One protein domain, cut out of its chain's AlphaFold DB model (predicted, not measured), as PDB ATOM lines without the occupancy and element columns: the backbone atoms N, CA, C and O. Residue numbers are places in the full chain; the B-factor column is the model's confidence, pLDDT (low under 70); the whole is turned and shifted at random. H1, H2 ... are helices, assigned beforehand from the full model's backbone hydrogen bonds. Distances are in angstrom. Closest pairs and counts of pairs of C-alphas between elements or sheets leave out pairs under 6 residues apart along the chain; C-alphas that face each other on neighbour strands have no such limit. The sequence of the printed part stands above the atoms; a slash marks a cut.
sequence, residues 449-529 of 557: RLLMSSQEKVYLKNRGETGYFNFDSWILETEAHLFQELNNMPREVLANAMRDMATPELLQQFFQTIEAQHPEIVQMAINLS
ATOM      1  N   ARG A 449      96.152 102.856 152.097       90.56
ATOM      2  CA  ARG A 449      96.873 101.712 151.511       90.56
ATOM      3  C   ARG A 449      95.968 100.834 150.647       90.56
ATOM      4  O   ARG A 449      96.386 100.402 149.570       90.56
ATOM      5  N   LEU A 450      94.739 100.562 151.089       89.75
ATOM      6  CA  LEU A 450      93.789  99.775 150.303       89.75
ATOM      7  C   LEU A 450      93.417 100.497 149.008       89.75
ATOM      8  O   LEU A 450      93.468  99.876 147.944       89.75
ATOM      9  N   LEU A 451      93.087 101.784 149.090       87.62
ATOM     10  CA  LEU A 451      92.644 102.580 147.953       87.62
ATOM     11  C   LEU A 451      93.751 102.743 146.907       87.62
ATOM     12  O   LEU A 451      93.521 102.489 145.724       87.62
ATOM     13  N   MET A 452      94.974 103.043 147.345       88.69
ATOM     14  CA  MET A 452      96.152 103.072 146.479       88.69
ATOM     15  C   MET A 452      96.402 101.697 145.827       88.69
ATOM     16  O   MET A 452      96.584 101.607 144.613       88.69
ATOM     17  N   SER A 453      96.306 100.598 146.592       92.62
ATOM     18  CA  SER A 453      96.461  99.250 146.019       92.62
ATOM     19  C   SER A 453      95.357  98.901 145.021       92.62
ATOM     20  O   SER A 453      95.585  98.136 144.089       92.62
ATOM     21  N   SER A 454      94.143  99.428 145.216       89.69
ATOM     22  CA  SER A 454      93.013  99.210 144.314       89.69
ATOM     23  C   SER A 454      93.287  99.842 142.952       89.69
ATOM     24  O   SER A 454      93.080  99.191 141.928       89.69
ATOM     25  N   GLN A 455      93.851 101.052 142.928       89.00
ATOM     26  CA  GLN A 455      94.267 101.720 141.692       89.00
ATOM     27  C   GLN A 455      95.356 100.929 140.956       89.00
ATOM     28  O   GLN A 455      95.225 100.685 139.754       89.00
ATOM     29  N   GLU A 456      96.369 100.437 141.674       92.94
ATOM     30  CA  GLU A 456      97.401  99.583 141.072       92.94
ATOM     31  C   GLU A 456      96.796  98.287 140.511       92.94
ATOM     32  O   GLU A 456      97.058  97.894 139.376       92.94
ATOM     33  N   LYS A 457      95.888  97.640 141.249       93.12
ATOM     34  CA  LYS A 457      95.171  96.454 140.756       93.12
ATOM     35  C   LYS A 457      94.338  96.760 139.513       93.12
ATOM     36  O   LYS A 457      94.244  95.900 138.640       93.12
ATOM     37  N   VAL A 458      93.746  97.954 139.394       90.44
ATOM     38  CA  VAL A 458      93.046  98.390 138.173       90.44
ATOM     39  C   VAL A 458      94.026  98.480 137.007       90.44
ATOM     40  O   VAL A 458      93.725  97.967 135.928       90.44
ATOM     41  N   TYR A 459      95.211  99.052 137.220       93.56
ATOM     42  CA  TYR A 459      96.262  99.106 136.205       93.56
ATOM     43  C   TYR A 459      96.715  97.704 135.761       93.56
ATOM     44  O   TYR A 459      96.701  97.400 134.564       93.56
ATOM     45  N   LEU A 460      97.015  96.812 136.710       94.25
ATOM     46  CA  LEU A 460      97.388  95.417 136.439       94.25
ATOM     47  C   LEU A 460      96.281  94.668 135.680       94.25
ATOM     48  O   LEU A 460      96.534  94.014 134.665       94.25
ATOM     49  N   LYS A 461      95.025  94.827 136.108       92.31
ATOM     50  CA  LYS A 461      93.857  94.235 135.447       92.31
ATOM     51  C   LYS A 461      93.694  94.733 134.011       92.31
ATOM     52  O   LYS A 461      93.429  93.928 133.120       92.31
ATOM     53  N   ASN A 462      93.896  96.027 133.764       93.31
ATOM     54  CA  ASN A 462      93.838  96.616 132.420       93.31
ATOM     55  C   ASN A 462      94.954  96.092 131.498       93.31
ATOM     56  O   ASN A 462      94.786  96.077 130.280       93.31
ATOM     57  N   ARG A 463      96.060  95.598 132.067       95.62
ATOM     58  CA  ARG A 463      97.135  94.894 131.347       95.62
ATOM     59  C   ARG A 463      96.868  93.399 131.138       95.62
ATOM     60  O   ARG A 463      97.693  92.714 130.538       95.62
ATOM     61  N   GLY A 464      95.728  92.891 131.603       93.88
ATOM     62  CA  GLY A 464      95.356  91.480 131.515       93.88
ATOM     63  C   GLY A 464      95.923  90.607 132.637       93.88
ATOM     64  O   GLY A 464      95.798  89.383 132.571       93.88
ATOM     65  N   GLU A 465      96.528  91.200 133.669       94.31
ATOM     66  CA  GLU A 465      96.987  90.458 134.841       94.31
ATOM     67  C   GLU A 465      95.802  90.100 135.747       94.31
ATOM     68  O   GLU A 465      94.854  90.867 135.919       94.31
ATOM     69  N   THR A 466      95.830  88.892 136.309       91.44
ATOM     70  CA  THR A 466      94.761  88.372 137.172       91.44
ATOM     71  C   THR A 466      95.350  87.546 138.307       91.44
ATOM     72  O   THR A 466      96.460  87.020 138.218       91.44
ATOM     73  N   GLY A 467      94.596  87.393 139.388       89.62
ATOM     74  CA  GLY A 467      94.995  86.600 140.531       89.62
ATOM     75  C   GLY A 467      95.763  87.409 141.571       89.62
ATOM     76  O   GLY A 467      95.243  88.374 142.126       89.62
ATOM     77  N   TYR A 468      96.925  86.896 141.974       94.06
ATOM     78  CA  TYR A 468      97.580  87.304 143.216       94.06
ATOM     79  C   TYR A 468      98.252  88.672 143.103       94.06
ATOM     80  O   TYR A 468      99.052  88.893 142.203       94.06
ATOM     81  N   PHE A 469      97.969  89.537 144.076       94.94
ATOM     82  CA  PHE A 469      98.662  90.801 144.288       94.94
ATOM     83  C   PHE A 469      99.527  90.702 145.547       94.94
ATOM     84  O   PHE A 469      99.019  90.370 146.625       94.94
ATOM     85  N   ASN A 470     100.827  90.974 145.427       95.62
ATOM     86  CA  ASN A 470     101.731  90.987 146.574       95.62
ATOM     87  C   ASN A 470     101.636  92.327 147.315       95.62
ATOM     88  O   ASN A 470     102.510  93.182 147.201       95.62
ATOM     89  N   PHE A 471     100.540  92.491 148.054       94.62
ATOM     90  CA  PHE A 471     100.210  93.710 148.792       94.62
ATOM     91  C   PHE A 471     101.327  94.165 149.735       94.62
ATOM     92  O   PHE A 471     101.652  95.345 149.772       94.62
ATOM     93  N   ASP A 472     101.941  93.218 150.447       94.69
ATOM     94  CA  ASP A 472     102.959  93.506 151.454       94.69
ATOM     95  C   ASP A 472     104.238  94.073 150.807       94.69
ATOM     96  O   ASP A 472     104.751  95.099 151.247       94.69
ATOM     97  N   SER A 473     104.725  93.457 149.719       95.12
ATOM     98  CA  SER A 473     105.884  93.988 148.979       95.12
ATOM     99  C   SER A 473     105.575  95.314 148.294       95.12
ATOM    100  O   SER A 473     106.396  96.223 148.354       95.12
ATOM    101  N   TRP A 474     104.387  95.446 147.700       95.38
ATOM    102  CA  TRP A 474     103.985  96.679 147.030       95.38
ATOM    103  C   TRP A 474     103.891  97.862 148.007       95.38
ATOM    104  O   TRP A 474     104.357  98.949 147.675       95.38
ATOM    105  N   ILE A 475     103.370  97.664 149.227       91.94
ATOM    106  CA  ILE A 475     103.366  98.717 150.259       91.94
ATOM    107  C   ILE A 475     104.789  99.128 150.618       91.94
ATOM    108  O   ILE A 475     105.072 100.319 150.645       91.94
ATOM    109  N   LEU A 476     105.677  98.166 150.884       92.00
ATOM    110  CA  LEU A 476     107.055  98.470 151.280       92.00
ATOM    111  C   LEU A 476     107.789  99.270 150.197       92.00
ATOM    112  O   LEU A 476     108.494 100.226 150.510       92.00
ATOM    113  N   GLU A 477     107.602  98.899 148.931       93.12
ATOM    114  CA  GLU A 477     108.174  99.613 147.786       93.12
ATOM    115  C   GLU A 477     107.565 101.012 147.627       93.12
ATOM    116  O   GLU A 477     108.300 101.982 147.448       93.12
ATOM    117  N   THR A 478     106.242 101.132 147.754       87.75
ATOM    118  CA  THR A 478     105.524 102.411 147.630       87.75
ATOM    119  C   THR A 478     105.911 103.379 148.746       87.75
ATOM    120  O   THR A 478     106.180 104.547 148.484       87.75
ATOM    121  N   GLU A 479     106.002 102.904 149.988       84.19
ATOM    122  CA  GLU A 479     106.433 103.719 151.127       84.19
ATOM    123  C   GLU A 479     107.892 104.147 150.980       84.19
ATOM    124  O   GLU A 479     108.199 105.323 151.164       84.19
ATOM    125  N   ALA A 480     108.789 103.239 150.582       87.75
ATOM    126  CA  ALA A 480     110.186 103.582 150.323       87.75
ATOM    127  C   ALA A 480     110.322 104.651 149.226       87.75
ATOM    128  O   ALA A 480     111.108 105.588 149.381       87.75
ATOM    129  N   HIS A 481     109.533 104.540 148.153       84.81
ATOM    130  CA  HIS A 481     109.501 105.522 147.073       84.81
ATOM    131  C   HIS A 481     108.981 106.881 147.554       84.81
ATOM    132  O   HIS A 481     109.647 107.891 147.347       84.81
ATOM    133  N   LEU A 482     107.850 106.907 148.268       75.25
ATOM    134  CA  LEU A 482     107.276 108.132 148.836       75.25
ATOM    135  C   LEU A 482     108.257 108.832 149.786       75.25
ATOM    136  O   LEU A 482     108.456 110.041 149.693       75.25
ATOM    137  N   PHE A 483     108.928 108.087 150.671       77.38
ATOM    138  CA  PHE A 483     109.953 108.656 151.549       77.38
ATOM    139  C   PHE A 483     111.146 109.207 150.766       77.38
ATOM    140  O   PHE A 483     111.691 110.251 151.128       77.38
ATOM    141  N   GLN A 484     111.568 108.531 149.698       84.12
ATOM    142  CA  GLN A 484     112.642 109.019 148.840       84.12
ATOM    143  C   GLN A 484     112.237 110.306 148.108       84.12
ATOM    144  O   GLN A 484     113.032 111.243 148.064       84.12
ATOM    145  N   GLU A 485     111.014 110.391 147.582       79.62
ATOM    146  CA  GLU A 485     110.486 111.603 146.946       79.62
ATOM    147  C   GLU A 485     110.401 112.770 147.930       79.62
ATOM    148  O   GLU A 485     110.890 113.857 147.626       79.62
ATOM    149  N   LEU A 486     109.882 112.539 149.138       72.44
ATOM    150  CA  LEU A 486     109.825 113.554 150.195       72.44
ATOM    151  C   LEU A 486     111.220 114.039 150.609       72.44
ATOM    152  O   LEU A 486     111.422 115.238 150.790       72.44
ATOM    153  N   ASN A 487     112.201 113.138 150.709       76.25
ATOM    154  CA  ASN A 487     113.591 113.500 151.009       76.25
ATOM    155  C   ASN A 487     114.263 114.291 149.876       76.25
ATOM    156  O   ASN A 487     115.176 115.077 150.133       76.25
ATOM    157  N   ASN A 488     113.823 114.080 148.636       81.56
ATOM    158  CA  ASN A 488     114.325 114.789 147.465       81.56
ATOM    159  C   ASN A 488     113.601 116.125 147.222       81.56
ATOM    160  O   ASN A 488     114.099 116.938 146.438       81.56
ATOM    161  N   MET A 489     112.465 116.386 147.882       82.25
ATOM    162  CA  MET A 489     111.799 117.684 147.791       82.25
ATOM    163  C   MET A 489     112.657 118.778 148.442       82.25
ATOM    164  O   MET A 489     113.177 118.595 149.549       82.25
ATOM    165  N   PRO A 490     112.794 119.958 147.804       91.31
ATOM    166  CA  PRO A 490     113.441 121.100 148.435       91.31
ATOM    167  C   PRO A 490     112.790 121.404 149.790       91.31
ATOM    168  O   PRO A 490     111.564 121.429 149.893       91.31
ATOM    169  N   ARG A 491     113.597 121.685 150.824       75.25
ATOM    170  CA  ARG A 491     113.091 121.955 152.187       75.25
ATOM    171  C   ARG A 491     112.022 123.047 152.230       75.25
ATOM    172  O   ARG A 491     111.136 122.967 153.065       75.25
ATOM    173  N   GLU A 492     112.088 124.037 151.343       77.94
ATOM    174  CA  GLU A 492     111.066 125.085 151.221       77.94
ATOM    175  C   GLU A 492     109.737 124.550 150.675       77.94
ATOM    176  O   GLU A 492     108.687 124.937 151.171       77.94
ATOM    177  N   VAL A 493     109.763 123.621 149.716       75.12
ATOM    178  CA  VAL A 493     108.559 122.975 149.167       75.12
ATOM    179  C   VAL A 493     107.939 122.042 150.197       75.12
ATOM    180  O   VAL A 493     106.732 122.084 150.389       75.12
ATOM    181  N   LEU A 494     108.753 121.263 150.914       66.69
ATOM    182  CA  LEU A 494     108.271 120.403 151.994       66.69
ATOM    183  C   LEU A 494     107.721 121.232 153.168       66.69
ATOM    184  O   LEU A 494     106.652 120.930 153.684       66.69
ATOM    185  N   ALA A 495     108.408 122.310 153.561       67.56
ATOM    186  CA  ALA A 495     107.948 123.209 154.619       67.56
ATOM    187  C   ALA A 495     106.675 123.972 154.229       67.56
ATOM    188  O   ALA A 495     105.825 124.180 155.089       67.56
ATOM    189  N   ASN A 496     106.524 124.361 152.957       65.12
ATOM    190  CA  ASN A 496     105.286 124.947 152.448       65.12
ATOM    191  C   ASN A 496     104.178 123.890 152.386       65.12
ATOM    192  O   ASN A 496     103.143 124.105 152.990       65.12
ATOM    193  N   ALA A 497     104.423 122.695 151.839       58.34
ATOM    194  CA  ALA A 497     103.458 121.592 151.834       58.34
ATOM    195  C   ALA A 497     102.959 121.235 153.248       58.34
ATOM    196  O   ALA A 497     101.764 121.059 153.461       58.34
ATOM    197  N   MET A 498     103.853 121.187 154.241       50.91
ATOM    198  CA  MET A 498     103.488 120.932 155.641       50.91
ATOM    199  C   MET A 498     102.753 122.104 156.307       50.91
ATOM    200  O   MET A 498     101.940 121.877 157.199       50.91
ATOM    201  N   ARG A 499     103.017 123.348 155.888       48.88
ATOM    202  CA  ARG A 499     102.345 124.561 156.388       48.88
ATOM    203  C   ARG A 499     100.977 124.783 155.721       48.88
ATOM    204  O   ARG A 499     100.059 125.272 156.372       48.88
ATOM    205  N   ASP A 500     100.839 124.371 154.465       45.19
ATOM    206  CA  ASP A 500      99.678 124.566 153.589       45.19
ATOM    207  C   ASP A 500      98.600 123.481 153.770       45.19
ATOM    208  O   ASP A 500      97.442 123.688 153.417       45.19
ATOM    209  N   MET A 501      98.931 122.354 154.411       45.53
ATOM    210  CA  MET A 501      97.961 121.331 154.840       45.53
ATOM    211  C   MET A 501      97.034 121.782 155.991       45.53
ATOM    212  O   MET A 501      96.181 121.012 156.425       45.53
ATOM    213  N   ALA A 502      97.170 123.018 156.488       40.00
ATOM    214  CA  ALA A 502      96.363 123.552 157.586       40.00
ATOM    215  C   ALA A 502      94.990 124.113 157.157       40.00
ATOM    216  O   ALA A 502      94.136 124.309 158.025       40.00
ATOM    217  N   THR A 503      94.742 124.368 155.861       48.53
ATOM    218  CA  THR A 503      93.432 124.851 155.379       48.53
ATOM    219  C   THR A 503      93.016 124.278 154.009       48.53
ATOM    220  O   THR A 503      93.868 124.036 153.149       48.53
ATOM    221  N   PRO A 504      91.701 124.072 153.760       42.72
ATOM    222  CA  PRO A 504      91.189 123.426 152.542       42.72
ATOM    223  C   PRO A 504      91.557 124.128 151.224       42.72
ATOM    224  O   PRO A 504      91.793 123.462 150.217       42.72
ATOM    225  N   GLU A 505      91.631 125.462 151.210       43.97
ATOM    226  CA  GLU A 505      91.922 126.241 149.999       43.97
ATOM    227  C   GLU A 505      93.386 126.124 149.541       43.97
ATOM    228  O   GLU A 505      93.676 126.187 148.344       43.97
ATOM    229  N   LEU A 506      94.315 125.919 150.479       46.00
ATOM    230  CA  LEU A 506      95.743 125.769 150.186       46.00
ATOM    231  C   LEU A 506      96.087 124.335 149.762       46.00
ATOM    232  O   LEU A 506      96.903 124.139 148.860       46.00
ATOM    233  N   LEU A 507      95.366 123.342 150.293       43.34
ATOM    234  CA  LEU A 507      95.409 121.954 149.823       43.34
ATOM    235  C   LEU A 507      95.071 121.855 148.320       43.34
ATOM    236  O   LEU A 507      95.700 121.108 147.572       43.34
ATOM    237  N   GLN A 508      94.111 122.661 147.854       47.91
ATOM    238  CA  GLN A 508      93.714 122.722 146.446       47.91
ATOM    239  C   GLN A 508      94.803 123.336 145.545       47.91
ATOM    240  O   GLN A 508      95.014 122.849 144.434       47.91
ATOM    241  N   GLN A 509      95.534 124.352 146.017       48.06
ATOM    242  CA  GLN A 509      96.686 124.919 145.295       48.06
ATOM    243  C   GLN A 509      97.892 123.970 145.270       48.06
ATOM    244  O   GLN A 509      98.588 123.880 144.253       48.06
ATOM    245  N   PHE A 510      98.117 123.228 146.356       50.06
ATOM    246  CA  PHE A 510      99.131 122.179 146.418       50.06
ATOM    247  C   PHE A 510      98.855 121.082 145.382       50.06
ATOM    248  O   PHE A 510      99.737 120.763 144.581       50.06
ATOM    249  N   PHE A 511      97.615 120.584 145.300       50.12
ATOM    250  CA  PHE A 511      97.240 119.607 144.277       50.12
ATOM    251  C   PHE A 511      97.382 120.161 142.857       50.12
ATOM    252  O   PHE A 511      97.963 119.480 142.028       50.12
ATOM    253  N   GLN A 512      96.987 121.404 142.574       52.38
ATOM    254  CA  GLN A 512      97.195 122.009 141.244       52.38
ATOM    255  C   GLN A 512      98.680 122.126 140.853       52.38
ATOM    256  O   GLN A 512      99.035 122.007 139.681       52.38
ATOM    257  N   THR A 513      99.562 122.348 141.830       50.72
ATOM    258  CA  THR A 513     101.007 122.482 141.592       50.72
ATOM    259  C   THR A 513     101.666 121.127 141.343       50.72
ATOM    260  O   THR A 513     102.470 121.004 140.417       50.72
ATOM    261  N   ILE A 514     101.292 120.094 142.108       47.56
ATOM    262  CA  ILE A 514     101.736 118.726 141.820       47.56
ATOM    263  C   ILE A 514     101.115 118.235 140.499       47.56
ATOM    264  O   ILE A 514     101.786 117.520 139.770       47.56
ATOM    265  N   GLU A 515      99.914 118.677 140.101       48.72
ATOM    266  CA  GLU A 515      99.250 118.251 138.849       48.72
ATOM    267  C   GLU A 515     100.058 118.672 137.627       48.72
ATOM    268  O   GLU A 515     100.160 117.946 136.640       48.72
ATOM    269  N   ALA A 516     100.673 119.851 137.722       51.38
ATOM    270  CA  ALA A 516     101.507 120.416 136.678       51.38
ATOM    271  C   ALA A 516     102.897 119.761 136.583       51.38
ATOM    272  O   ALA A 516     103.506 119.799 135.514       51.38
ATOM    273  N   GLN A 517     103.418 119.203 137.680       48.91
ATOM    274  CA  GLN A 517     104.791 118.674 137.756       48.91
ATOM    275  C   GLN A 517     104.856 117.141 137.720       48.91
ATOM    276  O   GLN A 517     105.787 116.586 137.144       48.91
ATOM    277  N   HIS A 518     103.852 116.482 138.296       48.78
ATOM    278  CA  HIS A 518     103.724 115.038 138.481       48.78
ATOM    279  C   HIS A 518     102.245 114.628 138.308       48.78
ATOM    280  O   HIS A 518     101.563 114.293 139.286       48.78
ATOM    281  N   PRO A 519     101.703 114.702 137.076       52.47
ATOM    282  CA  PRO A 519     100.275 114.503 136.807       52.47
ATOM    283  C   PRO A 519      99.756 113.130 137.267       52.47
ATOM    284  O   PRO A 519      98.597 112.998 137.656       52.47
ATOM    285  N   GLU A 520     100.616 112.112 137.297       47.72
ATOM    286  CA  GLU A 520     100.329 110.779 137.829       47.72
ATOM    287  C   GLU A 520     100.010 110.759 139.337       47.72
ATOM    288  O   GLU A 520      99.086 110.056 139.755       47.72
ATOM    289  N   ILE A 521     100.699 111.572 140.148       46.72
ATOM    290  CA  ILE A 521     100.501 111.656 141.607       46.72
ATOM    291  C   ILE A 521      99.212 112.419 141.931       46.72
ATOM    292  O   ILE A 521      98.500 112.090 142.881       46.72
ATOM    293  N   VAL A 522      98.851 113.408 141.114       47.53
ATOM    294  CA  VAL A 522      97.617 114.176 141.333       47.53
ATOM    295  C   VAL A 522      96.393 113.485 140.799       47.53
ATOM    296  O   VAL A 522      95.357 113.553 141.446       47.53
ATOM    297  N   GLN A 523      96.493 112.724 139.713       50.19
ATOM    298  CA  GLN A 523      95.389 111.853 139.336       50.19
ATOM    299  C   GLN A 523      95.100 110.835 140.450       50.19
ATOM    300  O   GLN A 523      93.939 110.584 140.765       50.19
ATOM    301  N   MET A 524      96.142 110.313 141.103       44.44
ATOM    302  CA  MET A 524      96.026 109.461 142.286       44.44
ATOM    303  C   MET A 524      95.378 110.211 143.461       44.44
ATOM    304  O   MET A 524      94.384 109.726 143.993       44.44
ATOM    305  N   ALA A 525      95.831 111.421 143.805       43.94
ATOM    306  CA  ALA A 525      95.280 112.215 144.908       43.94
ATOM    307  C   ALA A 525      93.864 112.782 144.666       43.94
ATOM    308  O   ALA A 525      93.058 112.824 145.592       43.94
ATOM    309  N   ILE A 526      93.511 113.154 143.433       44.97
ATOM    310  CA  ILE A 526      92.146 113.529 143.023       44.97
ATOM    311  C   ILE A 526      91.220 112.318 143.141       44.97
ATOM    312  O   ILE A 526      90.091 112.448 143.615       44.97
ATOM    313  N   ASN A 527      91.696 111.125 142.780       45.59
ATOM    314  CA  ASN A 527      90.951 109.881 142.980       45.59
ATOM    315  C   ASN A 527      90.815 109.516 144.479       45.59
ATOM    316  O   ASN A 527      89.836 108.875 144.854       45.59
ATOM    317  N   LEU A 528      91.759 109.928 145.341       39.59
ATOM    318  CA  LEU A 528      91.680 109.783 146.807       39.59
ATOM    319  C   LEU A 528      90.723 110.817 147.444       39.59
ATOM    320  O   LEU A 528      89.943 110.473 148.330       39.59
ATOM    321  N   SER A 529      90.720 112.067 146.969       37.72
ATOM    322  CA  SER A 529      89.873 113.143 147.509       37.72
ATOM    323  C   SER A 529      88.412 113.026 147.066       37.72
ATOM    324  O   SER A 529      87.505 113.245 147.868       37.72
TER     325      SER A 529
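AT A GLANCE: This is residues 449 to 529 of the 557 residues of an uncharacterized protein of Fusarium oxysporum f. sp. cubense (strain race 1) (UniProt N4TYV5). Picture a loose, open frame of five helices: the long helix H2 runs along one long side, with H1 near its beginning and H3 following at its other end. From H3 the chain folds back through H4 and H5, a helical hairpin, until the end of H5 only just meets H1 and completes the round. The printed part has 81 residues, with five named helices in the order H1, H2, H3, H4, H5 and no named strand; its class is all helix. It is loose, with a radius of gyration of the C-alphas of 14.8 A, and elongated, spanning 42 by 22 by 20 A.

HOW THE PARTS SIT: Begin with H1, residues 449 to 462, and go on to H2, residues 471 to 488. The two are close but not clearly touching, their closest C-alphas being those of Ser 453 and Phe 471, 7.2 A apart; at 73 degrees their lines are only just about perpendicular. Next comes H3, residues 491 to 500, close to H2 but not clearly touching it: the closest C-alphas, of Leu 486 and Leu 494, are 7.2 A apart. H4, residues 504 to 517, forms a helical hairpin with H3; they touch, closest at the C-alphas of Asp 500 and Leu 506, 5.3 A apart, and run opposite ways at 37 degrees, only just a steep tilt. H4 touches H3 with residues 506 to 510 alone. With residues 511 to 515 alone, H4 touches H5, residues 519 to 529, in a second helical hairpin. Its closest C-alphas, of Glu 515 and Val 522, are 5.0 A apart, and the helices run opposite ways at a shallow tilt of 27 degrees. H5 and H1 only just touch, with 3 pairs of C-alphas within 8 A, closest at Leu 451 and Leu 528, 7.4 A apart; they run opposite ways at a steep tilt of 56 degrees. H2 is apart from H4 and from H5. In H1, H2, H3, H4 and H5 every O i to N i+4 pair is within hydrogen-bond range.

IN THESE COORDINATES: Find C-alpha 449 at (96.873, 101.712, 151.511), where H1 begins; it runs 20.0 A to C-alpha 462. H2 starts at C-alpha 471, at (100.210, 93.710, 148.792), and covers 25.4 A to C-alpha 488. H3 spans 13.7 A, H4 20.6 A and H5 15.0 A, ending at C-alpha 529, at (89.873, 113.143, 147.509).

THE WHOLE: Look to the C-alphas of Gly 467 and Glu 492 for the two farthest apart, 43.1 A. Residues 480 to 485, which belong to H2, and residues 487 to 492 stand free. The printed part has no cut; the link from H1 to H2 is short, and the other three are tight. The mean pLDDT of the printed part is 70.8, and residues 494 to 529 are under 70.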